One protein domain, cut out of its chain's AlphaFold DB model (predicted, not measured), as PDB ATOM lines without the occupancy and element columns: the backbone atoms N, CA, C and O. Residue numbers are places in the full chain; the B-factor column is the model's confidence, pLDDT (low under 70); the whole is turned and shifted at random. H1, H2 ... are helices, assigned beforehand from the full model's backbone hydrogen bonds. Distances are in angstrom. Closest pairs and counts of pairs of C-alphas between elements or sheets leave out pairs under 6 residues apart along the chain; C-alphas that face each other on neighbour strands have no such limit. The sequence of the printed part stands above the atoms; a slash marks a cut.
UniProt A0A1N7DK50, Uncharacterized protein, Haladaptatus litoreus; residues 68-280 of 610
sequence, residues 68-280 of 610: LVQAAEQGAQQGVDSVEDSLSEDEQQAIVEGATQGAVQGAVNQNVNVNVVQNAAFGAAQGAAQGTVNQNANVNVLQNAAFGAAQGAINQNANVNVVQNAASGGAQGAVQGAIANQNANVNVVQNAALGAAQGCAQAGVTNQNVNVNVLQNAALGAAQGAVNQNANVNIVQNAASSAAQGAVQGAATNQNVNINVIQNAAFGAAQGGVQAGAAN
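Overview. This is residues 68 to 280 of the 610 residues of an uncharacterized protein of Haladaptatus litoreus (UniProt A0A1N7DK50). Nine helices zigzag along the printed part and stack into a compact, twisted bundle of two rows, with H1, H3, H5, H7 and H9 side by side in one row and H2, H4, H6 and H8 side by side in the other. Each helix runs against the one before it in the chain, which lies in the other row, and each is turned from its row neighbours; H5 and H6 lie in the middle, H1 and H9 at the two ends. Look through 213 residues, 68 to 280, and you find H1 to H9 in chain order and no named strand: the class is all helix, with 165 residues in helices. The whole is compact and rounded, with a radius of gyration of the C-alphas of 14.8 A and spans of 39 by 37 by 31 A.

Along the chain. Find C-alpha 68 at (-5.312, 27.917, 46.566); from there H1, residues 68 to 81, runs 19.9 A. Next come H2, residues 89 to 108, 28.5 A long, and H3, residues 114 to 130, 24.0 A. H4 holds residues 139 to 153, 21.2 A. H5, residues 160 to 180, starts at C-alpha 160 (8.491, 27.343, 52.010) and spans 30.0 A. H6, residues 186 to 206, is 30.4 A long, H7, residues 212 to 226, 21.3 A, and H8, residues 233 to 253, 30.4 A. H9, residues 259 to 279, runs 30.5 A and ends at C-alpha 279 (22.000, 11.755, 20.403).

Arrangement. The nine helices form an up and down bundle, each running against the one before. H1 and H2 touch as a hairpin at 37 degrees, only just a steep tilt; their closest C-alphas, Ala 72 and Thr 100, are 4.9 A apart. H1 and H3 touch, run the same way at a shallow tilt of 30 degrees, and come closest at the C-alphas of Gly 79 and Phe 122, 4.2 A. H2 touches H4 at Gly 102 and Phe 147, their closest C-alphas, 4.0 A. H3 and H5 touch, closest at the C-alphas of Gly 127 and Ser 168, 3.9 A. H5 and H6 form a hairpin at a shallow tilt of 31 degrees, closest at the C-alphas of Gly 170 and Ala 193, 4.5 A. H6 and H8 touch, closest at the C-alphas of Gly 199 and Ser 241, 4.0 A. H7 and H9 touch, closest at the C-alphas of Gly 221 and Gln 263, 4.1 A. H1 and H9 are apart. In H1 to H9 every O i to N i+4 pair is within hydrogen-bond range.

Size, cuts and confidence. The C-alphas of Asp 85 and Asn 280, the two farthest apart, are 44.0 A from each other. The printed part has no cut, and no link is long. Mean pLDDT of the printed part is 89.7; look for values under 70 at 14 residues, among them 84 to 86 and 133 to 134.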
ATOM      1  N   LEU A  68      -6.577  28.227  47.245       85.12
ATOM      2  CA  LEU A  68      -5.312  27.917  46.566       85.12
ATOM      3  C   LEU A  68      -5.044  28.867  45.389       85.12
ATOM      4  O   LEU A  68      -3.921  29.345  45.258       85.12
ATOM      5  N   VAL A  69      -6.060  29.177  44.571       90.38
ATOM      6  CA  VAL A  69      -5.939  30.147  43.465       90.38
ATOM      7  C   VAL A  69      -5.621  31.544  44.003       90.38
ATOM      8  O   VAL A  69      -4.635  32.136  43.581       90.38
ATOM      9  N   GLN A  70      -6.366  32.037  44.998       91.00
ATOM     10  CA  GLN A  70      -6.110  33.354  45.601       91.00
ATOM     11  C   GLN A  70      -4.713  33.454  46.236       91.00
ATOM     12  O   GLN A  70      -4.042  34.475  46.099       91.00
ATOM     13  N   ALA A  71      -4.253  32.396  46.913       91.06
ATOM     14  CA  ALA A  71      -2.910  32.344  47.485       91.06
ATOM     15  C   ALA A  71      -1.819  32.342  46.398       91.06
ATOM     16  O   ALA A  71      -0.795  33.009  46.557       91.06
ATOM     17  N   ALA A  72      -2.047  31.629  45.291       94.94
ATOM     18  CA  ALA A  72      -1.148  31.601  44.143       94.94
ATOM     19  C   ALA A  72      -1.071  32.969  43.440       94.94
ATOM     20  O   ALA A  72       0.031  33.469  43.234       94.94
ATOM     21  N   GLU A  73      -2.213  33.607  43.159       96.00
ATOM     22  CA  GLU A  73      -2.293  34.947  42.554       96.00
ATOM     23  C   GLU A  73      -1.574  35.999  43.411       96.00
ATOM     24  O   GLU A  73      -0.738  36.748  42.907       96.00
ATOM     25  N   GLN A  74      -1.837  36.021  44.726       95.12
ATOM     26  CA  GLN A  74      -1.169  36.942  45.654       95.12
ATOM     27  C   GLN A  74       0.344  36.718  45.702       95.12
ATOM     28  O   GLN A  74       1.102  37.687  45.697       95.12
ATOM     29  N   GLY A  75       0.786  35.457  45.749       95.81
ATOM     30  CA  GLY A  75       2.205  35.117  45.727       95.81
ATOM     31  C   GLY A  75       2.871  35.555  44.426       95.81
ATOM     32  O   GLY A  75       3.895  36.231  44.462       95.81
ATOM     33  N   ALA A  76       2.265  35.229  43.283       96.94
ATOM     34  CA  ALA A  76       2.778  35.581  41.965       96.94
ATOM     35  C   ALA A  76       2.902  37.100  41.768       96.94
ATOM     36  O   ALA A  76       3.954  37.564  41.330       96.94
ATOM     37  N   GLN A  77       1.879  37.877  42.148       95.25
ATOM     38  CA  GLN A  77       1.924  39.339  42.057       95.25
ATOM     39  C   GLN A  77       3.052  39.915  42.924       95.25
ATOM     40  O   GLN A  77       3.896  40.643  42.417       95.25
ATOM     41  N   GLN A  78       3.146  39.502  44.194       94.81
ATOM     42  CA  GLN A  78       4.241  39.910  45.087       94.81
ATOM     43  C   GLN A  78       5.627  39.518  44.546       94.81
ATOM     44  O   GLN A  78       6.605  40.222  44.793       94.81
ATOM     45  N   GLY A  79       5.723  38.400  43.819       94.06
ATOM     46  CA  GLY A  79       6.949  37.959  43.160       94.06
ATOM     47  C   GLY A  79       7.376  38.900  42.032       94.06
ATOM     48  O   GLY A  79       8.546  39.281  41.987       94.06
ATOM     49  N   VAL A  80       6.441  39.325  41.173       92.69
ATOM     50  CA  VAL A  80       6.693  40.341  40.132       92.69
ATOM     51  C   VAL A  80       7.038  41.692  40.758       92.69
ATOM     52  O   VAL A  80       8.089  42.242  40.443       92.69
ATOM     53  N   ASP A  81       6.227  42.172  41.706       91.69
ATOM     54  CA  ASP A  81       6.410  43.462  42.393       91.69
ATOM     55  C   ASP A  81       7.754  43.558  43.149       91.69
ATOM     56  O   ASP A  81       8.212  44.650  43.488       91.69
ATOM     57  N   SER A  82       8.400  42.421  43.441       90.88
ATOM     58  CA  SER A  82       9.709  42.365  44.106       90.88
ATOM     59  C   SER A  82      10.912  42.642  43.191       90.88
ATOM     60  O   SER A  82      12.048  42.652  43.674       90.88
ATOM     61  N   VAL A  83      10.691  42.844  41.888       85.69
ATOM     62  CA  VAL A  83      11.726  43.127  40.883       85.69
ATOM     63  C   VAL A  83      11.465  44.514  40.286       85.69
ATOM     64  O   VAL A  83      10.400  44.751  39.727       85.69
ATOM     65  N   GLU A  84      12.421  45.442  40.431       67.19
ATOM     66  CA  GLU A  84      12.238  46.853  40.042       67.19
ATOM     67  C   GLU A  84      11.970  47.063  38.535       67.19
ATOM     68  O   GLU A  84      12.414  46.289  37.686       67.19
ATOM     69  N   ASP A  85      11.246  48.148  38.233       63.44
ATOM     70  CA  ASP A  85      10.611  48.496  36.952       63.44
ATOM     71  C   ASP A  85      11.450  48.242  35.677       63.44
ATOM     72  O   ASP A  85      12.146  49.126  35.170       63.44
ATOM     73  N   SER A  86      11.293  47.057  35.071       67.81
ATOM     74  CA  SER A  86      11.753  46.788  33.696       67.81
ATOM     75  C   SER A  86      10.799  45.942  32.837       67.81
ATOM     76  O   SER A  86      11.136  45.637  31.693       67.81
ATOM     77  N   LEU A  87       9.637  45.539  33.364       80.00
ATOM     78  CA  LEU A  87       8.672  44.653  32.697       80.00
ATOM     79  C   LEU A  87       7.451  45.424  32.183       80.00
ATOM     80  O   LEU A  87       6.854  46.211  32.919       80.00
ATOM     81  N   SER A  88       7.026  45.137  30.954       87.62
ATOM     82  CA  SER A  88       5.751  45.616  30.405       87.62
ATOM     83  C   SER A  88       4.535  44.934  31.052       87.62
ATOM     84  O   SER A  88       4.648  43.825  31.570       87.62
ATOM     85  N   GLU A  89       3.352  45.566  30.985       87.25
ATOM     86  CA  GLU A  89       2.093  44.998  31.515       87.25
ATOM     87  C   GLU A  89       1.824  43.574  30.979       87.25
ATOM     88  O   GLU A  89       1.434  42.693  31.743       87.25
ATOM     89  N   ASP A  90       2.104  43.327  29.692       89.00
ATOM     90  CA  ASP A  90       1.929  42.016  29.050       89.00
ATOM     91  C   ASP A  90       2.893  40.953  29.618       89.00
ATOM     92  O   ASP A  90       2.509  39.796  29.801       89.00
ATOM     93  N   GLU A  91       4.142  41.323  29.930       90.19
ATOM     94  CA  GLU A  91       5.118  40.418  30.553       90.19
ATOM     95  C   GLU A  91       4.763  40.132  32.016       90.19
ATOM     96  O   GLU A  91       4.805  38.975  32.435       90.19
ATOM     97  N   GLN A  92       4.361  41.155  32.778       91.38
ATOM     98  CA  GLN A  92       3.896  40.995  34.160       91.38
ATOM     99  C   GLN A  92       2.682  40.056  34.219       91.38
ATOM    100  O   GLN A  92       2.689  39.088  34.983       91.38
ATOM    101  N   GLN A  93       1.677  40.278  33.363       93.06
ATOM    102  CA  GLN A  93       0.491  39.424  33.288       93.06
ATOM    103  C   GLN A  93       0.858  37.979  32.909       93.06
ATOM    104  O   GLN A  93       0.403  37.043  33.565       93.06
ATOM    105  N   ALA A  94       1.717  37.781  31.904       93.69
ATOM    106  CA  ALA A  94       2.154  36.449  31.484       93.69
ATOM    107  C   ALA A  94       2.890  35.683  32.602       93.69
ATOM    108  O   ALA A  94       2.658  34.485  32.785       93.69
ATOM    109  N   ILE A  95       3.740  36.369  33.377       95.50
ATOM    110  CA  ILE A  95       4.427  35.792  34.541       95.50
ATOM    111  C   ILE A  95       3.418  35.398  35.628       95.50
ATOM    112  O   ILE A  95       3.469  34.265  36.116       95.50
ATOM    113  N   VAL A  96       2.492  36.297  35.987       96.62
ATOM    114  CA  VAL A  96       1.490  36.049  37.039       96.62
ATOM    115  C   VAL A  96       0.572  34.886  36.669       96.62
ATOM    116  O   VAL A  96       0.372  33.985  37.485       96.62
ATOM    117  N   GLU A  97       0.062  34.849  35.434       96.50
ATOM    118  CA  GLU A  97      -0.766  33.745  34.939       96.50
ATOM    119  C   GLU A  97      -0.015  32.407  34.978       96.50
ATOM    120  O   GLU A  97      -0.546  31.417  35.485       96.50
ATOM    121  N   GLY A  98       1.232  32.382  34.490       96.88
ATOM    122  CA  GLY A  98       2.066  31.181  34.467       96.88
ATOM    123  C   GLY A  98       2.339  30.632  35.868       96.88
ATOM    124  O   GLY A  98       2.030  29.473  36.149       96.88
ATOM    125  N   ALA A  99       2.859  31.474  36.765       97.75
ATOM    126  CA  ALA A  99       3.161  31.102  38.149       97.75
ATOM    127  C   ALA A  99       1.914  30.610  38.904       97.75
ATOM    128  O   ALA A  99       1.971  29.588  39.592       97.75
ATOM    129  N   THR A 100       0.780  31.298  38.730       96.75
ATOM    130  CA  THR A 100      -0.500  30.940  39.360       96.75
ATOM    131  C   THR A 100      -0.971  29.561  38.905       96.75
ATOM    132  O   THR A 100      -1.223  28.681  39.733       96.75
ATOM    133  N   GLN A 101      -1.047  29.338  37.588       95.06
ATOM    134  CA  GLN A 101      -1.507  28.069  37.023       95.06
ATOM    135  C   GLN A 101      -0.573  26.908  37.395       95.06
ATOM    136  O   GLN A 101      -1.054  25.846  37.788       95.06
ATOM    137  N   GLY A 102       0.747  27.116  37.341       95.12
ATOM    138  CA  GLY A 102       1.735  26.100  37.710       95.12
ATOM    139  C   GLY A 102       1.643  25.688  39.181       95.12
ATOM    140  O   GLY A 102       1.590  24.493  39.485       95.12
ATOM    141  N   ALA A 103       1.549  26.659  40.096       94.62
ATOM    142  CA  ALA A 103       1.433  26.397  41.530       94.62
ATOM    143  C   ALA A 103       0.132  25.651  41.875       94.62
ATOM    144  O   ALA A 103       0.165  24.665  42.613       94.62
ATOM    145  N   VAL A 104      -1.005  26.066  41.301       92.19
ATOM    146  CA  VAL A 104      -2.303  25.395  41.496       92.19
ATOM    147  C   VAL A 104      -2.286  23.978  40.911       92.19
ATOM    148  O   VAL A 104      -2.715  23.039  41.582       92.19
ATOM    149  N   GLN A 105      -1.730  23.784  39.711       90.19
ATOM    150  CA  GLN A 105      -1.630  22.463  39.082       90.19
ATOM    151  C   GLN A 105      -0.729  21.508  39.883       90.19
ATOM    152  O   GLN A 105      -1.063  20.334  40.055       90.19
ATOM    153  N   GLY A 106       0.398  21.999  40.406       85.38
ATOM    154  CA  GLY A 106       1.243  21.233  41.324       85.38
ATOM    155  C   GLY A 106       0.515  20.893  42.630       85.38
ATOM    156  O   GLY A 106       0.650  19.779  43.139       85.38
ATOM    157  N   ALA A 107      -0.311  21.814  43.138       85.62
ATOM    158  CA  ALA A 107      -1.037  21.642  44.389       85.62
ATOM    159  C   ALA A 107      -2.174  20.617  44.320       85.62
ATOM    160  O   ALA A 107      -2.301  19.793  45.228       85.62
ATOM    161  N   VAL A 108      -2.959  20.618  43.238       75.75
ATOM    162  CA  VAL A 108      -4.036  19.635  43.003       75.75
ATOM    163  C   VAL A 108      -3.494  18.202  43.009       75.75
ATOM    164  O   VAL A 108      -4.134  17.304  43.549       75.75
ATOM    165  N   ASN A 109      -2.280  17.999  42.491       67.31
ATOM    166  CA  ASN A 109      -1.623  16.691  42.454       67.31
ATOM    167  C   ASN A 109      -1.023  16.248  43.804       67.31
ATOM    168  O   ASN A 109      -0.595  15.101  43.922       67.31
ATOM    169  N   GLN A 110      -0.929  17.141  44.799       69.38
ATOM    170  CA  GLN A 110      -0.159  16.902  46.028       69.38
ATOM    171  C   GLN A 110      -0.844  17.335  47.337       69.38
ATOM    172  O   GLN A 110      -0.240  17.180  48.390       69.38
ATOM    173  N   ASN A 111      -2.073  17.857  47.323       70.25
ATOM    174  CA  ASN A 111      -2.839  18.212  48.533       70.25
ATOM    175  C   ASN A 111      -2.061  19.095  49.549       70.25
ATOM    176  O   ASN A 111      -2.154  18.917  50.764       70.25
ATOM    177  N   VAL A 112      -1.256  20.035  49.040       77.69
ATOM    178  CA  VAL A 112      -0.397  20.928  49.841       77.69
ATOM    179  C   VAL A 112      -1.149  22.118  50.444       77.69
ATOM    180  O   VAL A 112      -2.179  22.562  49.946       77.69
ATOM    181  N   ASN A 113      -0.584  22.673  51.518       80.75
ATOM    182  CA  ASN A 113      -1.082  23.878  52.180       80.75
ATOM    183  C   ASN A 113      -0.905  25.136  51.296       80.75
ATOM    184  O   ASN A 113       0.118  25.286  50.627       80.75
ATOM    185  N   VAL A 114      -1.858  26.074  51.371       86.06
ATOM    186  CA  VAL A 114      -1.844  27.380  50.677       86.06
ATOM    187  C   VAL A 114      -0.521  28.151  50.803       86.06
ATOM    188  O   VAL A 114      -0.097  28.774  49.835       86.06
ATOM    189  N   ASN A 115       0.188  28.049  51.932       86.19
ATOM    190  CA  ASN A 115       1.484  28.711  52.123       86.19
ATOM    191  C   ASN A 115       2.564  28.183  51.160       86.19
ATOM    192  O   ASN A 115       3.390  28.957  50.679       86.19
ATOM    193  N   VAL A 116       2.564  26.879  50.859       89.38
ATOM    194  CA  VAL A 116       3.493  26.267  49.891       89.38
ATOM    195  C   VAL A 116       3.175  26.759  48.480       89.38
ATOM    196  O   VAL A 116       4.084  27.114  47.735       89.38
ATOM    197  N   VAL A 117       1.887  26.860  48.145       92.12
ATOM    198  CA  VAL A 117       1.409  27.350  46.843       92.12
ATOM    199  C   VAL A 117       1.767  28.820  46.629       92.12
ATOM    200  O   VAL A 117       2.338  29.160  45.596       92.12
ATOM    201  N   GLN A 118       1.519  29.675  47.625       93.75
ATOM    202  CA  GLN A 118       1.890  31.091  47.591       93.75
ATOM    203  C   GLN A 118       3.399  31.281  47.390       93.75
ATOM    204  O   GLN A 118       3.812  32.090  46.564       93.75
ATOM    205  N   ASN A 119       4.234  30.515  48.100       93.94
ATOM    206  CA  ASN A 119       5.691  30.635  48.000       93.94
ATOM    207  C   ASN A 119       6.259  30.047  46.696       93.94
ATOM    208  O   ASN A 119       7.232  30.585  46.170       93.94
ATOM    209  N   ALA A 120       5.641  29.000  46.135       96.00
ATOM    210  CA  ALA A 120       5.977  28.496  44.801       96.00
ATOM    211  C   ALA A 120       5.654  29.530  43.713       96.00
ATOM    212  O   ALA A 120       6.500  29.812  42.864       96.00
ATOM    213  N   ALA A 121       4.460  30.127  43.776       97.38
ATOM    214  CA  ALA A 121       4.025  31.161  42.845       97.38
ATOM    215  C   ALA A 121       4.897  32.427  42.951       97.38
ATOM    216  O   ALA A 121       5.378  32.917  41.932       97.38
ATOM    217  N   PHE A 122       5.189  32.892  44.173       97.44
ATOM    218  CA  PHE A 122       6.121  33.997  44.423       97.44
ATOM    219  C   PHE A 122       7.498  33.718  43.827       97.44
ATOM    220  O   PHE A 122       8.017  34.530  43.063       97.44
ATOM    221  N   GLY A 123       8.088  32.566  44.165       96.88
ATOM    222  CA  GLY A 123       9.432  32.211  43.724       96.88
ATOM    223  C   GLY A 123       9.520  32.166  42.204       96.88
ATOM    224  O   GLY A 123      10.373  32.827  41.621       96.88
ATOM    225  N   ALA A 124       8.597  31.456  41.553       98.00
ATOM    226  CA  ALA A 124       8.561  31.339  40.100       98.00
ATOM    227  C   ALA A 124       8.358  32.689  39.395       98.00
ATOM    228  O   ALA A 124       9.025  32.956  38.396       98.00
ATOM    229  N   ALA A 125       7.475  33.543  39.922       96.75
ATOM    230  CA  ALA A 125       7.223  34.862  39.358       96.75
ATOM    231  C   ALA A 125       8.447  35.781  39.481       96.75
ATOM    232  O   ALA A 125       8.905  36.339  38.484       96.75
ATOM    233  N   GLN A 126       9.038  35.849  40.678       95.50
ATOM    234  CA  GLN A 126      10.280  36.578  40.928       95.50
ATOM    235  C   GLN A 126      11.423  36.070  40.034       95.50
ATOM    236  O   GLN A 126      12.152  36.868  39.454       95.50
ATOM    237  N   GLY A 127      11.578  34.751  39.890       95.19
ATOM    238  CA  GLY A 127      12.614  34.149  39.049       95.19
ATOM    239  C   GLY A 127      12.441  34.465  37.563       95.19
ATOM    240  O   GLY A 127      13.401  34.857  36.901       95.19
ATOM    241  N   ALA A 128      11.218  34.352  37.036       94.88
ATOM    242  CA  ALA A 128      10.923  34.693  35.645       94.88
ATOM    243  C   ALA A 128      11.193  36.181  35.353       94.88
ATOM    244  O   ALA A 128      11.829  36.494  34.346       94.88
ATOM    245  N   ALA A 129      10.803  37.073  36.270       92.31
ATOM    246  CA  ALA A 129      11.106  38.503  36.215       92.31
ATOM    247  C   ALA A 129      12.622  38.783  36.281       92.31
ATOM    248  O   ALA A 129      13.169  39.484  35.435       92.31
ATOM    249  N   GLN A 130      13.354  38.159  37.209       91.44
ATOM    250  CA  GLN A 130      14.821  38.264  37.289       91.44
ATOM    251  C   GLN A 130      15.544  37.686  36.057       91.44
ATOM    252  O   GLN A 130      16.723  37.974  35.833       91.44
ATOM    253  N   GLY A 131      14.864  36.865  35.252       86.50
ATOM    254  CA  GLY A 131      15.369  36.339  33.988       86.50
ATOM    255  C   GLY A 131      15.466  37.380  32.865       86.50
ATOM    256  O   GLY A 131      16.297  37.206  31.975       86.50
ATOM    257  N   THR A 132      14.674  38.462  32.905       80.88
ATOM    258  CA  THR A 132      14.591  39.470  31.823       80.88
ATOM    259  C   THR A 132      15.452  40.711  32.029       80.88
ATOM    260  O   THR A 132      15.639  41.469  31.083       80.88
ATOM    261  N   VAL A 133      16.024  40.904  33.225       65.12
ATOM    262  CA  VAL A 133      16.689  42.146  33.696       65.12
ATOM    263  C   VAL A 133      17.776  42.705  32.752       65.12
ATOM    264  O   VAL A 133      18.168  43.860  32.882       65.12
ATOM    265  N   ASN A 134      18.259  41.924  31.777       61.50
ATOM    266  CA  ASN A 134      19.226  42.378  30.771       61.50
ATOM    267  C   ASN A 134      18.787  42.206  29.300       61.50
ATOM    268  O   ASN A 134      19.473  42.726  28.422       61.50
ATOM    269  N   GLN A 135      17.711  41.463  28.998       70.81
ATOM    270  CA  GLN A 135      17.247  41.171  27.629       70.81
ATOM    271  C   GLN A 135      15.750  40.818  27.618       70.81
ATOM    272  O   GLN A 135      15.308  39.980  28.406       70.81
ATOM    273  N   ASN A 136      14.984  41.386  26.678       69.19
ATOM    274  CA  ASN A 136      13.560  41.078  26.514       69.19
ATOM    275  C   ASN A 136      13.346  39.590  26.192       69.19
ATOM    276  O   ASN A 136      13.915  39.061  25.233       69.19
ATOM    277  N   ALA A 137      12.466  38.938  26.950       74.69
ATOM    278  CA  ALA A 137      12.018  37.579  26.679       74.69
ATOM    279  C   ALA A 137      10.657  37.588  25.968       74.69
ATOM    280  O   ALA A 137       9.885  38.539  26.049       74.69
ATOM    281  N   ASN A 138      10.327  36.499  25.275       85.69
ATOM    282  CA  ASN A 138       8.975  36.316  24.752       85.69
ATOM    283  C   ASN A 138       8.007  36.048  25.924       85.69
ATOM    284  O   ASN A 138       8.297  35.194  26.760       85.69
ATOM    285  N   VAL A 139       6.842  36.702  25.958       89.25
ATOM    286  CA  VAL A 139       5.815  36.494  27.003       89.25
ATOM    287  C   VAL A 139       5.444  35.017  27.204       89.25
ATOM    288  O   VAL A 139       5.271  34.570  28.336       89.25
ATOM    289  N   ASN A 140       5.444  34.211  26.137       90.12
ATOM    290  CA  ASN A 140       5.188  32.773  26.227       90.12
ATOM    291  C   ASN A 140       6.324  32.019  26.939       90.12
ATOM    292  O   ASN A 140       6.060  31.048  27.641       90.12
ATOM    293  N   VAL A 141       7.582  32.449  26.780       91.06
ATOM    294  CA  VAL A 141       8.736  31.890  27.512       91.06
ATOM    295  C   VAL A 141       8.604  32.200  29.000       91.06
ATOM    296  O   VAL A 141       8.801  31.303  29.815       91.06
ATOM    297  N   LEU A 142       8.207  33.427  29.349       93.06
ATOM    298  CA  LEU A 142       7.993  33.847  30.735       93.06
ATOM    299  C   LEU A 142       6.875  33.051  31.411       93.06
ATOM    300  O   LEU A 142       7.103  32.454  32.463       93.06
ATOM    301  N   GLN A 143       5.708  32.961  30.767       95.19
ATOM    302  CA  GLN A 143       4.571  32.183  31.262       95.19
ATOM    303  C   GLN A 143       4.938  30.705  31.464       95.19
ATOM    304  O   GLN A 143       4.640  30.130  32.509       95.19
ATOM    305  N   ASN A 144       5.628  30.085  30.499       95.31
ATOM    306  CA  ASN A 144       5.974  28.662  30.566       95.31
ATOM    307  C   ASN A 144       7.104  28.359  31.564       95.31
ATOM    308  O   ASN A 144       7.048  27.331  32.240       95.31
ATOM    309  N   ALA A 145       8.092  29.248  31.711       96.50
ATOM    310  CA  ALA A 145       9.123  29.132  32.743       96.50
ATOM    311  C   ALA A 145       8.522  29.264  34.151       96.50
ATOM    312  O   ALA A 145       8.782  28.421  35.012       96.50
ATOM    313  N   ALA A 146       7.674  30.276  34.366       97.81
ATOM    314  CA  ALA A 146       6.979  30.493  35.630       97.81
ATOM    315  C   ALA A 146       6.051  29.312  35.974       97.81
ATOM    316  O   ALA A 146       6.095  28.800  37.092       97.81
ATOM    317  N   PHE A 147       5.281  28.811  35.000       98.06
ATOM    318  CA  PHE A 147       4.440  27.624  35.168       98.06
ATOM    319  C   PHE A 147       5.258  26.399  35.582       98.06
ATOM    320  O   PHE A 147       4.951  25.763  36.592       98.06
ATOM    321  N   GLY A 148       6.302  26.067  34.813       97.31
ATOM    322  CA  GLY A 148       7.112  24.875  35.055       97.31
ATOM    323  C   GLY A 148       7.765  24.914  36.433       97.31
ATOM    324  O   GLY A 148       7.628  23.971  37.210       97.31
ATOM    325  N   ALA A 149       8.408  26.030  36.776       98.12
ATOM    326  CA  ALA A 149       9.102  26.171  38.050       98.12
ATOM    327  C   ALA A 149       8.148  26.151  39.253       98.12
ATOM    328  O   ALA A 149       8.435  25.474  40.242       98.12
ATOM    329  N   ALA A 150       7.003  26.838  39.161       97.25
ATOM    330  CA  ALA A 150       5.988  26.825  40.210       97.25
ATOM    331  C   ALA A 150       5.449  25.407  40.433       97.25
ATOM    332  O   ALA A 150       5.379  24.954  41.571       97.25
ATOM    333  N   GLN A 151       5.131  24.683  39.353       95.88
ATOM    334  CA  GLN A 151       4.653  23.301  39.420       95.88
ATOM    335  C   GLN A 151       5.707  22.352  40.015       95.88
ATOM    336  O   GLN A 151       5.371  21.516  40.852       95.88
ATOM    337  N   GLY A 152       6.971  22.481  39.596       94.75
ATOM    338  CA  GLY A 152       8.066  21.602  40.019       94.75
ATOM    339  C   GLY A 152       8.499  21.808  41.465       94.75
ATOM    340  O   GLY A 152       8.865  20.847  42.135       94.75
ATOM    341  N   ALA A 153       8.422  23.039  41.968       95.06
ATOM    342  CA  ALA A 153       8.786  23.350  43.344       95.06
ATOM    343  C   ALA A 153       7.785  22.831  44.390       95.06
ATOM    344  O   ALA A 153       8.153  22.708  45.560       95.06
ATOM    345  N   ILE A 154       6.535  22.524  44.008       92.31
ATOM    346  CA  ILE A 154       5.553  21.952  44.939       92.31
ATOM    347  C   ILE A 154       6.051  20.587  45.430       92.31
ATOM    348  O   ILE A 154       6.173  19.631  44.665       92.31
ATOM    349  N   ASN A 155       6.292  20.489  46.736       83.69
ATOM    350  CA  ASN A 155       6.623  19.248  47.427       83.69
ATOM    351  C   ASN A 155       6.046  19.313  48.847       83.69
ATOM    352  O   ASN A 155       6.369  20.231  49.600       83.69
ATOM    353  N   GLN A 156       5.203  18.344  49.223       78.00
ATOM    354  CA  GLN A 156       4.552  18.289  50.547       78.00
ATOM    355  C   GLN A 156       5.518  18.345  51.734       78.00
ATOM    356  O   GLN A 156       5.148  18.831  52.800       78.00
ATOM    357  N   ASN A 157       6.741  17.849  51.554       80.81
ATOM    358  CA  ASN A 157       7.730  17.729  52.621       80.81
ATOM    359  C   ASN A 157       8.728  18.901  52.643       80.81
ATOM    360  O   ASN A 157       9.603  18.941  53.509       80.81
ATOM    361  N   ALA A 158       8.630  19.840  51.697       81.12
ATOM    362  CA  ALA A 158       9.535  20.979  51.594       81.12
ATOM    363  C   ALA A 158       9.051  22.177  52.426       81.12
ATOM    364  O   ALA A 158       7.881  22.556  52.407       81.12
ATOM    365  N   ASN A 159       9.987  22.821  53.124       86.62
ATOM    366  CA  ASN A 159       9.752  24.116  53.760       86.62
ATOM    367  C   ASN A 159       9.583  25.204  52.677       86.62
ATOM    368  O   ASN A 159      10.230  25.135  51.631       86.62
ATOM    369  N   VAL A 160       8.775  26.235  52.943       87.88
ATOM    370  CA  VAL A 160       8.491  27.343  52.010       87.88
ATOM    371  C   VAL A 160       9.756  27.982  51.429       87.88
ATOM    372  O   VAL A 160       9.789  28.260  50.237       87.88
ATOM    373  N   ASN A 161      10.835  28.093  52.212       89.75
ATOM    374  CA  ASN A 161      12.124  28.605  51.734       89.75
ATOM    375  C   ASN A 161      12.736  27.735  50.620       89.75
ATOM    376  O   ASN A 161      13.289  28.267  49.660       89.75
ATOM    377  N   VAL A 162      12.642  26.404  50.731       91.12
ATOM    378  CA  VAL A 162      13.142  25.465  49.709       91.12
ATOM    379  C   VAL A 162      12.319  25.606  48.432       91.12
ATOM    380  O   VAL A 162      12.883  25.733  47.349       91.12
ATOM    381  N   VAL A 163      10.993  25.649  48.579       93.06
ATOM    382  CA  VAL A 163      10.023  25.797  47.486       93.06
ATOM    383  C   VAL A 163      10.256  27.106  46.722       93.06
ATOM    384  O   VAL A 163      10.460  27.090  45.511       93.06
ATOM    385  N   GLN A 164      10.307  28.234  47.433       94.88
ATOM    386  CA  GLN A 164      10.508  29.569  46.867       94.88
ATOM    387  C   GLN A 164      11.824  29.674  46.082       94.88
ATOM    388  O   GLN A 164      11.839  30.175  44.959       94.88
ATOM    389  N   ASN A 165      12.931  29.173  46.642       95.00
ATOM    390  CA  ASN A 165      14.248  29.289  46.014       95.00
ATOM    391  C   ASN A 165      14.427  28.319  44.838       95.00
ATOM    392  O   ASN A 165      15.014  28.699  43.826       95.00
ATOM    393  N   ALA A 166      13.869  27.106  44.920       96.50
ATOM    394  CA  ALA A 166      13.839  26.174  43.794       96.50
ATOM    395  C   ALA A 166      12.993  26.716  42.624       96.50
ATOM    396  O   ALA A 166      13.422  26.637  41.473       96.50
ATOM    397  N   ALA A 167      11.831  27.317  42.916       97.69
ATOM    398  CA  ALA A 167      10.980  27.963  41.919       97.69
ATOM    399  C   ALA A 167      11.663  29.189  41.281       97.69
ATOM    400  O   ALA A 167      11.674  29.327  40.059       97.69
ATOM    401  N   SER A 168      12.285  30.048  42.095       97.06
ATOM    402  CA  SER A 168      13.026  31.227  41.627       97.06
ATOM    403  C   SER A 168      14.175  30.848  40.697       97.06
ATOM    404  O   SER A 168      14.206  31.294  39.549       97.06
ATOM    405  N   GLY A 169      15.060  29.949  41.135       96.94
ATOM    406  CA  GLY A 169      16.168  29.488  40.305       96.94
ATOM    407  C   GLY A 169      15.691  28.811  39.020       96.94
ATOM    408  O   GLY A 169      16.146  29.165  37.935       96.94
ATOM    409  N   GLY A 170      14.727  27.886  39.113       97.75
ATOM    410  CA  GLY A 170      14.215  27.144  37.956       97.75
ATOM    411  C   GLY A 170      13.598  28.046  36.882       97.75
ATOM    412  O   GLY A 170      13.885  27.868  35.697       97.75
ATOM    413  N   ALA A 171      12.806  29.048  37.281       97.38
ATOM    414  CA  ALA A 171      12.221  30.011  36.349       97.38
ATOM    415  C   ALA A 171      13.296  30.917  35.729       97.38
ATOM    416  O   ALA A 171      13.360  31.041  34.505       97.38
ATOM    417  N   GLN A 172      14.178  31.491  36.553       95.56
ATOM    418  CA  GLN A 172      15.242  32.388  36.097       95.56
ATOM    419  C   GLN A 172      16.178  31.695  35.100       95.56
ATOM    420  O   GLN A 172      16.461  32.233  34.028       95.56
ATOM    421  N   GLY A 173      16.617  30.475  35.419       95.19
ATOM    422  CA  GLY A 173      17.500  29.688  34.565       95.19
ATOM    423  C   GLY A 173      16.853  29.299  33.239       95.19
ATOM    424  O   GLY A 173      17.488  29.421  32.193       95.19
ATOM    425  N   ALA A 174      15.577  28.901  33.246       95.50
ATOM    426  CA  ALA A 174      14.859  28.561  32.019       95.50
ATOM    427  C   ALA A 174      14.666  29.780  31.096       95.50
ATOM    428  O   ALA A 174      14.854  29.655  29.884       95.50
ATOM    429  N   VAL A 175      14.370  30.964  31.649       93.69
ATOM    430  CA  VAL A 175      14.298  32.220  30.878       93.69
ATOM    431  C   VAL A 175      15.669  32.583  30.298       93.69
ATOM    432  O   VAL A 175      15.778  32.817  29.096       93.69
ATOM    433  N   GLN A 176      16.737  32.548  31.102       92.25
ATOM    434  CA  GLN A 176      18.099  32.833  30.628       92.25
ATOM    435  C   GLN A 176      18.569  31.837  29.554       92.25
ATOM    436  O   GLN A 176      19.168  32.240  28.554       92.25
ATOM    437  N   GLY A 177      18.257  30.547  29.713       91.44
ATOM    438  CA  GLY A 177      18.531  29.510  28.716       91.44
ATOM    439  C   GLY A 177      17.737  29.716  27.421       91.44
ATOM    440  O   GLY A 177      18.263  29.495  26.331       91.44
ATOM    441  N   ALA A 178      16.494  30.194  27.510       90.88
ATOM    442  CA  ALA A 178      15.663  30.502  26.349       90.88
ATOM    443  C   ALA A 178      16.148  31.734  25.571       90.88
ATOM    444  O   ALA A 178      16.160  31.704  24.338       90.88
ATOM    445  N   ILE A 179      16.586  32.780  26.281       87.56
ATOM    446  CA  ILE A 179      17.214  33.980  25.707       87.56
ATOM    447  C   ILE A 179      18.505  33.588  24.975       87.56
ATOM    448  O   ILE A 179      18.661  33.897  23.793       87.56
ATOM    449  N   ALA A 180      19.393  32.830  25.632       87.31
ATOM    450  CA  ALA A 180      20.654  32.374  25.043       87.31
ATOM    451  C   ALA A 180      20.458  31.538  23.761       87.31
ATOM    452  O   ALA A 180      21.257  31.635  22.832       87.31
ATOM    453  N   ASN A 181      19.377  30.752  23.691       81.75
ATOM    454  CA  ASN A 181      19.058  29.879  22.558       81.75
ATOM    455  C   ASN A 181      18.158  30.507  21.475       81.75
ATOM    456  O   ASN A 181      17.769  29.777  20.566       81.75
ATOM    457  N   GLN A 182      17.813  31.801  21.562       73.31
ATOM    458  CA  GLN A 182      17.093  32.584  20.536       73.31
ATOM    459  C   GLN A 182      15.977  31.803  19.796       73.31
ATOM    460  O   GLN A 182      16.170  31.342  18.670       73.31
ATOM    461  N   ASN A 183      14.791  31.717  20.420       64.25
ATOM    462  CA  ASN A 183      13.601  30.923  20.026       64.25
ATOM    463  C   ASN A 183      13.513  29.500  20.614       64.25
ATOM    464  O   ASN A 183      13.032  28.587  19.945       64.25
ATOM    465  N   ALA A 184      13.914  29.290  21.872       76.62
ATOM    466  CA  ALA A 184      13.670  28.009  22.541       76.62
ATOM    467  C   ALA A 184      12.172  27.627  22.556       76.62
ATOM    468  O   ALA A 184      11.308  28.440  22.889       76.62
ATOM    469  N   ASN A 185      11.876  26.364  22.235       85.75
ATOM    470  CA  ASN A 185      10.526  25.802  22.288       85.75
ATOM    471  C   ASN A 185       9.945  25.932  23.709       85.75
ATOM    472  O   ASN A 185      10.557  25.471  24.674       85.75
ATOM    473  N   VAL A 186       8.750  26.512  23.840       87.56
ATOM    474  CA  VAL A 186       8.096  26.768  25.137       87.56
ATOM    475  C   VAL A 186       7.927  25.508  25.991       87.56
ATOM    476  O   VAL A 186       8.102  25.578  27.204       87.56
ATOM    477  N   ASN A 187       7.723  24.340  25.373       90.62
ATOM    478  CA  ASN A 187       7.636  23.065  26.089       90.62
ATOM    479  C   ASN A 187       8.993  22.651  26.683       90.62
ATOM    480  O   ASN A 187       9.041  22.078  27.767       90.62
ATOM    481  N   VAL A 188      10.107  22.951  26.002       91.75
ATOM    482  CA  VAL A 188      11.470  22.718  26.521       91.75
ATOM    483  C   VAL A 188      11.744  23.652  27.699       91.75
ATOM    484  O   VAL A 188      12.239  23.195  28.723       91.75
ATOM    485  N   VAL A 189      11.359  24.929  27.596       93.62
ATOM    486  CA  VAL A 189      11.476  25.914  28.688       93.62
ATOM    487  C   VAL A 189      10.683  25.463  29.920       93.62
ATOM    488  O   VAL A 189      11.238  25.396  31.017       93.62
ATOM    489  N   GLN A 190       9.417  25.081  29.731       95.56
ATOM    490  CA  GLN A 190       8.539  24.569  30.787       95.56
ATOM    491  C   GLN A 190       9.136  23.333  31.473       95.56
ATOM    492  O   GLN A 190       9.194  23.277  32.698       95.56
ATOM    493  N   ASN A 191       9.619  22.355  30.698       96.00
ATOM    494  CA  ASN A 191      10.153  21.103  31.241       96.00
ATOM    495  C   ASN A 191      11.531  21.272  31.901       96.00
ATOM    496  O   ASN A 191      11.812  20.589  32.885       96.00
ATOM    497  N   ALA A 192      12.365  22.203  31.425       97.12
ATOM    498  CA  ALA A 192      13.623  22.562  32.077       97.12
ATOM    499  C   ALA A 192      13.376  23.225  33.443       97.12
ATOM    500  O   ALA A 192      13.959  22.805  34.444       97.12
ATOM    501  N   ALA A 193      12.459  24.198  33.499       97.94
ATOM    502  CA  ALA A 193      12.031  24.851  34.736       97.94
ATOM    503  C   ALA A 193      11.411  23.854  35.735       97.94
ATOM    504  O   ALA A 193      11.802  23.821  36.902       97.94
ATOM    505  N   LEU A 194      10.494  23.005  35.252       97.81
ATOM    506  CA  LEU A 194       9.836  21.937  36.012       97.81
ATOM    507  C   LEU A 194      10.848  20.968  36.621       97.81
ATOM    508  O   LEU A 194      10.839  20.747  37.830       97.81
ATOM    509  N   GLY A 195      11.740  20.422  35.792       97.50
ATOM    510  CA  GLY A 195      12.759  19.478  36.231       97.50
ATOM    511  C   GLY A 195      13.698  20.091  37.265       97.50
ATOM    512  O   GLY A 195      13.855  19.531  38.345       97.50
ATOM    513  N   ALA A 196      14.279  21.258  36.982       98.25
ATOM    514  CA  ALA A 196      15.240  21.899  37.880       98.25
ATOM    515  C   ALA A 196      14.639  22.261  39.250       98.25
ATOM    516  O   ALA A 196      15.259  21.999  40.285       98.25
ATOM    517  N   ALA A 197      13.421  22.816  39.265       97.75
ATOM    518  CA  ALA A 197      12.715  23.138  40.501       97.75
ATOM    519  C   ALA A 197      12.369  21.868  41.301       97.75
ATOM    520  O   ALA A 197      12.599  21.825  42.508       97.75
ATOM    521  N   GLN A 198      11.913  20.804  40.628       96.00
ATOM    522  CA  GLN A 198      11.627  19.504  41.244       96.00
ATOM    523  C   GLN A 198      12.880  18.860  41.856       96.00
ATOM    524  O   GLN A 198      12.847  18.406  43.003       96.00
ATOM    525  N   GLY A 199      13.996  18.855  41.123       95.69
ATOM    526  CA  GLY A 199      15.275  18.311  41.580       95.69
ATOM    527  C   GLY A 199      15.822  19.041  42.806       95.69
ATOM    528  O   GLY A 199      16.202  18.400  43.789       95.69
ATOM    529  N   CYS A 200      15.789  20.379  42.799       94.56
ATOM    530  CA  CYS A 200      16.183  21.179  43.960       94.56
ATOM    531  C   CYS A 200      15.233  21.012  45.148       94.56
ATOM    532  O   CYS A 200      15.707  20.824  46.267       94.56
ATOM    533  N   ALA A 201      13.914  21.033  44.934       93.19
ATOM    534  CA  ALA A 201      12.948  20.849  46.015       93.19
ATOM    535  C   ALA A 201      13.138  19.486  46.700       93.19
ATOM    536  O   ALA A 201      13.230  19.416  47.926       93.19
ATOM    537  N   GLN A 202      13.301  18.414  45.918       92.81
ATOM    538  CA  GLN A 202      13.578  17.081  46.446       92.81
ATOM    539  C   GLN A 202      14.921  17.016  47.194       92.81
ATOM    540  O   GLN A 202      14.991  16.439  48.279       92.81
ATOM    541  N   ALA A 203      15.980  17.629  46.656       91.00
ATOM    542  CA  ALA A 203      17.297  17.634  47.289       91.00
ATOM    543  C   ALA A 203      17.351  18.473  48.582       91.00
ATOM    544  O   ALA A 203      18.081  18.115  49.509       91.00
ATOM    545  N   GLY A 204      16.570  19.555  48.665       88.62
ATOM    546  CA  GLY A 204      16.424  20.385  49.864       88.62
ATOM    547  C   GLY A 204      15.659  19.691  50.994       88.62
ATOM    548  O   GLY A 204      16.003  19.870  52.158       88.62
ATOM    549  N   VAL A 205      14.682  18.834  50.666       87.31
ATOM    550  CA  VAL A 205      14.017  17.958  51.652       87.31
ATOM    551  C   VAL A 205      15.006  16.952  52.243       87.31
ATOM    552  O   VAL A 205      15.028  16.748  53.457       87.31
ATOM    553  N   THR A 206      15.848  16.335  51.404       86.88
ATOM    554  CA  THR A 206      16.834  15.348  51.872       86.88
ATOM    555  C   THR A 206      18.006  15.978  52.625       86.88
ATOM    556  O   THR A 206      18.548  15.347  53.527       86.88
ATOM    557  N   ASN A 207      18.397  17.213  52.289       81.00
ATOM    558  CA  ASN A 207      19.573  17.887  52.847       81.00
ATOM    559  C   ASN A 207      19.182  19.178  53.586       81.00
ATOM    560  O   ASN A 207      19.437  20.285  53.115       81.00
ATOM    561  N   GLN A 208      18.608  19.036  54.782       70.19
ATOM    562  CA  GLN A 208      18.053  20.152  55.572       70.19
ATOM    563  C   GLN A 208      19.071  21.243  55.977       70.19
ATOM    564  O   GLN A 208      18.672  22.327  56.393       70.19
ATOM    565  N   ASN A 209      20.375  20.980  55.835       68.50
ATOM    566  CA  ASN A 209      21.458  21.927  56.134       68.50
ATOM    567  C   ASN A 209      21.859  22.812  54.934       68.50
ATOM    568  O   ASN A 209      22.794  23.605  55.045       68.50
ATOM    569  N   VAL A 210      21.211  22.666  53.773       77.44
ATOM    570  CA  VAL A 210      21.561  23.406  52.553       77.44
ATOM    571  C   VAL A 210      21.035  24.844  52.603       77.44
ATOM    572  O   VAL A 210      19.852  25.091  52.829       77.44
ATOM    573  N   ASN A 211      21.923  25.807  52.344       83.88
ATOM    574  CA  ASN A 211      21.578  27.225  52.246       83.88
ATOM    575  C   ASN A 211      20.662  27.487  51.032       83.88
ATOM    576  O   ASN A 211      20.904  26.973  49.942       83.88
ATOM    577  N   VAL A 212      19.650  28.342  51.199       84.44
ATOM    578  CA  VAL A 212      18.715  28.774  50.140       84.44
ATOM    579  C   VAL A 212      19.401  29.226  48.842       84.44
ATOM    580  O   VAL A 212      18.934  28.887  47.755       84.44
ATOM    581  N   ASN A 213      20.568  29.868  48.938       88.50
ATOM    582  CA  ASN A 213      21.340  30.308  47.773       88.50
ATOM    583  C   ASN A 213      21.850  29.130  46.923       88.50
ATOM    584  O   ASN A 213      21.937  29.249  45.702       88.50
ATOM    585  N   VAL A 214      22.170  27.986  47.540       90.69
ATOM    586  CA  VAL A 214      22.583  26.760  46.832       90.69
ATOM    587  C   VAL A 214      21.423  26.221  46.001       90.69
ATOM    588  O   VAL A 214      21.614  25.893  44.835       90.69
ATOM    589  N   LEU A 215      20.220  26.179  46.583       92.88
ATOM    590  CA  LEU A 215      18.999  25.713  45.919       92.88
ATOM    591  C   LEU A 215      18.653  26.589  44.709       92.88
ATOM    592  O   LEU A 215      18.416  26.067  43.622       92.88
ATOM    593  N   GLN A 216      18.694  27.914  44.871       94.81
ATOM    594  CA  GLN A 216      18.442  28.845  43.771       94.81
ATOM    595  C   GLN A 216      19.475  28.681  42.644       94.81
ATOM    596  O   GLN A 216      19.101  28.506  41.486       94.81
ATOM    597  N   ASN A 217      20.775  28.672  42.962       94.81
ATOM    598  CA  ASN A 217      21.830  28.621  41.943       94.81
ATOM    599  C   ASN A 217      21.929  27.251  41.249       94.81
ATOM    600  O   ASN A 217      22.184  27.198  40.045       94.81
ATOM    601  N   ALA A 218      21.670  26.150  41.962       96.56
ATOM    602  CA  ALA A 218      21.586  24.816  41.368       96.56
ATOM    603  C   ALA A 218      20.390  24.690  40.408       96.56
ATOM    604  O   ALA A 218      20.560  24.187  39.296       96.56
ATOM    605  N   ALA A 219      19.204  25.185  40.790       97.94
ATOM    606  CA  ALA A 219      18.033  25.184  39.913       97.94
ATOM    607  C   ALA A 219      18.233  26.092  38.686       97.94
ATOM    608  O   ALA A 219      17.907  25.689  37.571       97.94
ATOM    609  N   LEU A 220      18.832  27.274  38.875       97.38
ATOM    610  CA  LEU A 220      19.170  28.205  37.796       97.38
ATOM    611  C   LEU A 220      20.103  27.542  36.781       97.38
ATOM    612  O   LEU A 220      19.752  27.426  35.607       97.38
ATOM    613  N   GLY A 221      21.254  27.040  37.235       96.81
ATOM    614  CA  GLY A 221      22.226  26.386  36.362       96.81
ATOM    615  C   GLY A 221      21.637  25.192  35.613       96.81
ATOM    616  O   GLY A 221      21.768  25.100  34.394       96.81
ATOM    617  N   ALA A 222      20.925  24.310  36.321       98.25
ATOM    618  CA  ALA A 222      20.319  23.123  35.729       98.25
ATOM    619  C   ALA A 222      19.248  23.455  34.677       98.25
ATOM    620  O   ALA A 222      19.263  22.872  33.593       98.25
ATOM    621  N   ALA A 223      18.344  24.402  34.960       97.50
ATOM    622  CA  ALA A 223      17.338  24.832  33.993       97.50
ATOM    623  C   ALA A 223      17.995  25.480  32.767       97.50
ATOM    624  O   ALA A 223      17.674  25.128  31.635       97.50
ATOM    625  N   GLN A 224      18.966  26.371  32.988       95.19
ATOM    626  CA  GLN A 224      19.683  27.077  31.928       95.19
ATOM    627  C   GLN A 224      20.445  26.116  31.001       95.19
ATOM    628  O   GLN A 224      20.399  26.286  29.782       95.19
ATOM    629  N   GLY A 225      21.104  25.091  31.555       94.38
ATOM    630  CA  GLY A 225      21.833  24.075  30.786       94.38
ATOM    631  C   GLY A 225      20.929  23.058  30.082       94.38
ATOM    632  O   GLY A 225      21.298  22.529  29.032       94.38
ATOM    633  N   ALA A 226      19.733  22.797  30.621       95.75
ATOM    634  CA  ALA A 226      18.780  21.855  30.040       95.75
ATOM    635  C   ALA A 226      17.981  22.420  28.851       95.75
ATOM    636  O   ALA A 226      17.471  21.637  28.045       95.75
ATOM    637  N   VAL A 227      17.866  23.748  28.705       92.44
ATOM    638  CA  VAL A 227      17.210  24.356  27.534       92.44
ATOM    639  C   VAL A 227      18.050  24.097  26.276       92.44
ATOM    640  O   VAL A 227      19.025  24.786  25.987       92.44
ATOM    641  N   ASN A 228      17.644  23.088  25.506       79.06
ATOM    642  CA  ASN A 228      18.228  22.701  24.225       79.06
ATOM    643  C   ASN A 228      17.100  22.260  23.282       79.06
ATOM    644  O   ASN A 228      16.269  21.425  23.637       79.06
ATOM    645  N   GLN A 229      17.062  22.833  22.078       66.75
ATOM    646  CA  GLN A 229      15.925  22.700  21.164       66.75
ATOM    647  C   GLN A 229      15.779  21.310  20.518       66.75
ATOM    648  O   GLN A 229      14.703  20.986  20.022       66.75
ATOM    649  N   ASN A 230      16.829  20.481  20.540       69.88
ATOM    650  CA  ASN A 230      16.881  19.214  19.795       69.88
ATOM    651  C   ASN A 230      16.535  17.967  20.633       69.88
ATOM    652  O   ASN A 230      16.699  16.846  20.155       69.88
ATOM    653  N   ALA A 231      16.095  18.134  21.883       77.31
ATOM    654  CA  ALA A 231      15.870  17.031  22.815       77.31
ATOM    655  C   ALA A 231      14.387  16.777  23.116       77.31
ATOM    656  O   ALA A 231      13.564  17.691  23.158       77.31
ATOM    657  N   ASN A 232      14.056  15.515  23.405       87.69
ATOM    658  CA  ASN A 232      12.750  15.136  23.941       87.69
ATOM    659  C   ASN A 232      12.540  15.797  25.321       87.69
ATOM    660  O   ASN A 232      13.429  15.747  26.171       87.69
ATOM    661  N   VAL A 233      11.357  16.370  25.559       89.88
ATOM    662  CA  VAL A 233      10.995  17.040  26.823       89.88
ATOM    663  C   VAL A 233      11.213  16.165  28.064       89.88
ATOM    664  O   VAL A 233      11.642  16.680  29.094       89.88
ATOM    665  N   ASN A 234      11.047  14.843  27.953       91.81
ATOM    666  CA  ASN A 234      11.334  13.910  29.044       91.81
ATOM    667  C   ASN A 234      12.832  13.883  29.397       91.81
ATOM    668  O   ASN A 234      13.183  13.812  30.572       91.81
ATOM    669  N   ILE A 235      13.723  13.959  28.403       93.12
ATOM    670  CA  ILE A 235      15.176  14.044  28.623       93.12
ATOM    671  C   ILE A 235      15.523  15.392  29.262       93.12
ATOM    672  O   ILE A 235      16.270  15.422  30.236       93.12
ATOM    673  N   VAL A 236      14.936  16.488  28.765       94.56
ATOM    674  CA  VAL A 236      15.117  17.847  29.306       94.56
ATOM    675  C   VAL A 236      14.746  17.906  30.791       94.56
ATOM    676  O   VAL A 236      15.573  18.310  31.609       94.56
ATOM    677  N   GLN A 237      13.547  17.441  31.159       95.56
ATOM    678  CA  GLN A 237      13.081  17.428  32.548       95.56
ATOM    679  C   GLN A 237      13.991  16.579  33.449       95.56
ATOM    680  O   GLN A 237      14.382  17.014  34.533       95.56
ATOM    681  N   ASN A 238      14.344  15.366  33.013       96.38
ATOM    682  CA  ASN A 238      15.132  14.445  33.831       96.38
ATOM    683  C   ASN A 238      16.588  14.900  33.996       96.38
ATOM    684  O   ASN A 238      17.133  14.766  35.092       96.38
ATOM    685  N   ALA A 239      17.200  15.481  32.962       97.19
ATOM    686  CA  ALA A 239      18.531  16.076  33.052       97.19
ATOM    687  C   ALA A 239      18.536  17.322  33.955       97.19
ATOM    688  O   ALA A 239      19.392  17.430  34.828       97.19
ATOM    689  N   ALA A 240      17.551  18.218  33.824       98.00
ATOM    690  CA  ALA A 240      17.416  19.377  34.709       98.00
ATOM    691  C   ALA A 240      17.241  18.957  36.182       98.00
ATOM    692  O   ALA A 240      17.924  19.469  37.067       98.00
ATOM    693  N   SER A 241      16.372  17.977  36.447       98.00
ATOM    694  CA  SER A 241      16.111  17.473  37.801       98.00
ATOM    695  C   SER A 241      17.340  16.821  38.437       98.00
ATOM    696  O   SER A 241      17.741  17.181  39.545       98.00
ATOM    697  N   SER A 242      18.002  15.918  37.713       97.88
ATOM    698  CA  SER A 242      19.196  15.234  38.222       97.88
ATOM    699  C   SER A 242      20.413  16.152  38.362       97.88
ATOM    700  O   SER A 242      21.162  15.998  39.326       97.88
ATOM    701  N   ALA A 243      20.595  17.143  37.484       98.38
ATOM    702  CA  ALA A 243      21.678  18.122  37.607       98.38
ATOM    703  C   ALA A 243      21.482  19.033  38.825       98.38
ATOM    704  O   ALA A 243      22.416  19.241  39.600       98.38
ATOM    705  N   ALA A 244      20.255  19.524  39.031       97.50
ATOM    706  CA  ALA A 244      19.874  20.294  40.209       97.50
ATOM    707  C   ALA A 244      20.098  19.487  41.500       97.50
ATOM    708  O   ALA A 244      20.741  19.963  42.436       97.50
ATOM    709  N   GLN A 245      19.629  18.235  41.529       95.75
ATOM    710  CA  GLN A 245      19.804  17.335  42.666       95.75
ATOM    711  C   GLN A 245      21.285  17.049  42.958       95.75
ATOM    712  O   GLN A 245      21.708  17.145  44.112       95.75
ATOM    713  N   GLY A 246      22.077  16.733  41.931       95.06
ATOM    714  CA  GLY A 246      23.507  16.457  42.066       95.06
ATOM    715  C   GLY A 246      24.303  17.677  42.532       95.06
ATOM    716  O   GLY A 246      25.135  17.558  43.429       95.06
ATOM    717  N   ALA A 247      23.999  18.868  42.013       94.62
ATOM    718  CA  ALA A 247      24.654  20.101  42.443       94.62
ATOM    719  C   ALA A 247      24.351  20.445  43.913       94.62
ATOM    720  O   ALA A 247      25.257  20.804  44.665       94.62
ATOM    721  N   VAL A 248      23.101  20.263  44.363       92.81
ATOM    722  CA  VAL A 248      22.738  20.420  45.784       92.81
ATOM    723  C   VAL A 248      23.455  19.388  46.663       92.81
ATOM    724  O   VAL A 248      23.947  19.744  47.732       92.81
ATOM    725  N   GLN A 249      23.559  18.128  46.225       91.25
ATOM    726  CA  GLN A 249      24.265  17.078  46.971       91.25
ATOM    727  C   GLN A 249      25.776  17.353  47.070       91.25
ATOM    728  O   GLN A 249      26.333  17.261  48.162       91.25
ATOM    729  N   GLY A 250      26.429  17.770  45.980       89.19
ATOM    730  CA  GLY A 250      27.847  18.149  45.989       89.19
ATOM    731  C   GLY A 250      28.135  19.381  46.857       89.19
ATOM    732  O   GLY A 250      29.102  19.407  47.613       89.19
ATOM    733  N   ALA A 251      27.262  20.391  46.829       88.50
ATOM    734  CA  ALA A 251      27.378  21.547  47.719       88.50
ATOM    735  C   ALA A 251      27.109  21.195  49.199       88.50
ATOM    736  O   ALA A 251      27.707  21.792  50.092       88.50
ATOM    737  N   ALA A 252      26.252  20.209  49.485       85.94
ATOM    738  CA  ALA A 252      26.018  19.732  50.850       85.94
ATOM    739  C   ALA A 252      27.245  19.012  51.445       85.94
ATOM    740  O   ALA A 252      27.478  19.114  52.653       85.94
ATOM    741  N   THR A 253      28.046  18.319  50.626       82.56
ATOM    742  CA  THR A 253      29.305  17.696  51.078       82.56
ATOM    743  C   THR A 253      30.462  18.694  51.199       82.56
ATOM    744  O   THR A 253      31.382  18.452  51.980       82.56
ATOM    745  N   ASN A 254      30.413  19.831  50.496       73.81
ATOM    746  CA  ASN A 254      31.470  20.844  50.475       73.81
ATOM    747  C   ASN A 254      30.930  22.241  50.856       73.81
ATOM    748  O   ASN A 254      30.528  23.040  50.013       73.81
ATOM    749  N   GLN A 255      30.953  22.562  52.154       66.81
ATOM    750  CA  GLN A 255      30.279  23.744  52.726       66.81
ATOM    751  C   GLN A 255      30.831  25.116  52.276       66.81
ATOM    752  O   GLN A 255      30.218  26.138  52.575       66.81
ATOM    753  N   ASN A 256      31.965  25.158  51.564       69.94
ATOM    754  CA  ASN A 256      32.649  26.393  51.153       69.94
ATOM    755  C   ASN A 256      32.579  26.670  49.635       69.94
ATOM    756  O   ASN A 256      33.325  27.508  49.127       69.94
ATOM    757  N   VAL A 257      31.706  25.984  48.890       74.62
ATOM    758  CA  VAL A 257      31.573  26.184  47.437       74.62
ATOM    759  C   VAL A 257      30.916  27.534  47.115       74.62
ATOM    760  O   VAL A 257      29.842  27.869  47.608       74.62
ATOM    761  N   ASN A 258      31.551  28.303  46.227       83.56
ATOM    762  CA  ASN A 258      31.008  29.549  45.683       83.56
ATOM    763  C   ASN A 258      29.753  29.269  44.830       83.56
ATOM    764  O   ASN A 258      29.781  28.391  43.971       83.56
ATOM    765  N   ILE A 259      28.681  30.050  45.007       83.75
ATOM    766  CA  ILE A 259      27.404  29.893  44.286       83.75
ATOM    767  C   ILE A 259      27.554  29.810  42.757       83.75
ATOM    768  O   ILE A 259      26.870  29.009  42.120       83.75
ATOM    769  N   ASN A 260      28.517  30.534  42.178       85.94
ATOM    770  CA  ASN A 260      28.797  30.484  40.744       85.94
ATOM    771  C   ASN A 260      29.290  29.090  40.328       85.94
ATOM    772  O   ASN A 260      28.934  28.596  39.265       85.94
ATOM    773  N   VAL A 261      30.095  28.421  41.155       88.69
ATOM    774  CA  VAL A 261      30.597  27.066  40.876       88.69
ATOM    775  C   VAL A 261      29.438  26.058  40.879       88.69
ATOM    776  O   VAL A 261      29.369  25.213  39.990       88.69
ATOM    777  N   ILE A 262      28.468  26.225  41.787       91.31
ATOM    778  CA  ILE A 262      27.239  25.409  41.878       91.31
ATOM    779  C   ILE A 262      26.391  25.546  40.608       91.31
ATOM    780  O   ILE A 262      26.056  24.538  39.984       91.31
ATOM    781  N   GLN A 263      26.101  26.785  40.191       93.75
ATOM    782  CA  GLN A 263      25.375  27.071  38.948       93.75
ATOM    783  C   GLN A 263      26.061  26.416  37.742       93.75
ATOM    784  O   GLN A 263      25.414  25.787  36.909       93.75
ATOM    785  N   ASN A 264      27.384  26.541  37.647       92.94
ATOM    786  CA  ASN A 264      28.123  26.118  36.464       92.94
ATOM    787  C   ASN A 264      28.347  24.598  36.387       92.94
ATOM    788  O   ASN A 264      28.337  24.045  35.287       92.94
ATOM    789  N   ALA A 265      28.445  23.902  37.524       95.25
ATOM    790  CA  ALA A 265      28.400  22.439  37.563       95.25
ATOM    791  C   ALA A 265      27.023  21.905  37.134       95.25
ATOM    792  O   ALA A 265      26.940  21.008  36.295       95.25
ATOM    793  N   ALA A 266      25.942  22.501  37.656       97.12
ATOM    794  CA  ALA A 266      24.572  22.148  37.286       97.12
ATOM    795  C   ALA A 266      24.300  22.396  35.789       97.12
ATOM    796  O   ALA A 266      23.735  21.535  35.116       97.12
ATOM    797  N   PHE A 267      24.762  23.532  35.254       97.06
ATOM    798  CA  PHE A 267      24.669  23.872  33.832       97.06
ATOM    799  C   PHE A 267      25.368  22.838  32.945       97.06
ATOM    800  O   PHE A 267      24.742  22.280  32.043       97.06
ATOM    801  N   GLY A 268      26.644  22.546  33.225       96.81
ATOM    802  CA  GLY A 268      27.432  21.602  32.434       96.81
ATOM    803  C   GLY A 268      26.840  20.194  32.442       96.81
ATOM    804  O   GLY A 268      26.642  19.597  31.385       96.81
ATOM    805  N   ALA A 269      26.475  19.689  33.624       98.25
ATOM    806  CA  ALA A 269      25.872  18.367  33.770       98.25
ATOM    807  C   ALA A 269      24.521  18.253  33.042       98.25
ATOM    808  O   ALA A 269      24.304  17.290  32.302       98.25
ATOM    809  N   ALA A 270      23.632  19.243  33.201       97.94
ATOM    810  CA  ALA A 270      22.346  19.275  32.506       97.94
ATOM    811  C   ALA A 270      22.540  19.297  30.983       97.94
ATOM    812  O   ALA A 270      21.956  18.478  30.272       97.94
ATOM    813  N   GLN A 271      23.414  20.175  30.485       96.00
ATOM    814  CA  GLN A 271      23.713  20.291  29.060       96.00
ATOM    815  C   GLN A 271      24.293  18.986  28.490       96.00
ATOM    816  O   GLN A 271      23.847  18.529  27.435       96.00
ATOM    817  N   GLY A 272      25.226  18.345  29.202       95.69
ATOM    818  CA  GLY A 272      25.796  17.052  28.815       95.69
ATOM    819  C   GLY A 272      24.754  15.934  28.760       95.69
ATOM    820  O   GLY A 272      24.687  15.204  27.769       95.69
ATOM    821  N   GLY A 273      23.882  15.855  29.770       95.31
ATOM    822  CA  GLY A 273      22.766  14.912  29.811       95.31
ATOM    823  C   GLY A 273      21.789  15.079  28.651       95.31
ATOM    824  O   GLY A 273      21.448  14.107  27.975       95.31
ATOM    825  N   VAL A 274      21.374  16.320  28.377       94.12
ATOM    826  CA  VAL A 274      20.436  16.613  27.288       94.12
ATOM    827  C   VAL A 274      21.058  16.350  25.915       94.12
ATOM    828  O   VAL A 274      20.397  15.774  25.054       94.12
ATOM    829  N   GLN A 275      22.334  16.693  25.706       93.31
ATOM    830  CA  GLN A 275      23.035  16.401  24.450       93.31
ATOM    831  C   GLN A 275      23.207  14.889  24.217       93.31
ATOM    832  O   GLN A 275      22.911  14.404  23.124       93.31
ATOM    833  N   ALA A 276      23.609  14.120  25.237       91.12
ATOM    834  CA  ALA A 276      23.769  12.670  25.113       91.12
ATOM    835  C   ALA A 276      22.432  11.927  24.937       91.12
ATOM    836  O   ALA A 276      22.362  10.979  24.153       91.12
ATOM    837  N   GLY A 277      21.370  12.370  25.619       88.81
ATOM    838  CA  GLY A 277      20.017  11.822  25.464       88.81
ATOM    839  C   GLY A 277      19.341  12.205  24.143       88.81
ATOM    840  O   GLY A 277      18.562  11.421  23.612       88.81
ATOM    841  N   ALA A 278      19.665  13.365  23.561       87.62
ATOM    842  CA  ALA A 278      19.225  13.725  22.210       87.62
ATOM    843  C   ALA A 278      19.937  12.892  21.128       87.62
ATOM    844  O   ALA A 278      19.305  12.479  20.156       87.62
ATOM    845  N   ALA A 279      21.232  12.608  21.309       87.00
ATOM    846  CA  ALA A 279      22.000  11.755  20.403       87.00
ATOM    847  C   ALA A 279      21.557  10.278  20.449       87.00
ATOM    848  O   ALA A 279      21.602   9.592  19.430       87.00
ATOM    849  N   ASN A 280      21.107   9.790  21.611       79.62
ATOM    850  CA  ASN A 280      20.749   8.390  21.834       79.62
ATOM    851  C   ASN A 280      19.277   8.246  22.257       79.62
ATOM    852  O   ASN A 280      18.950   8.263  23.443       79.62
TER     853      ASN A 280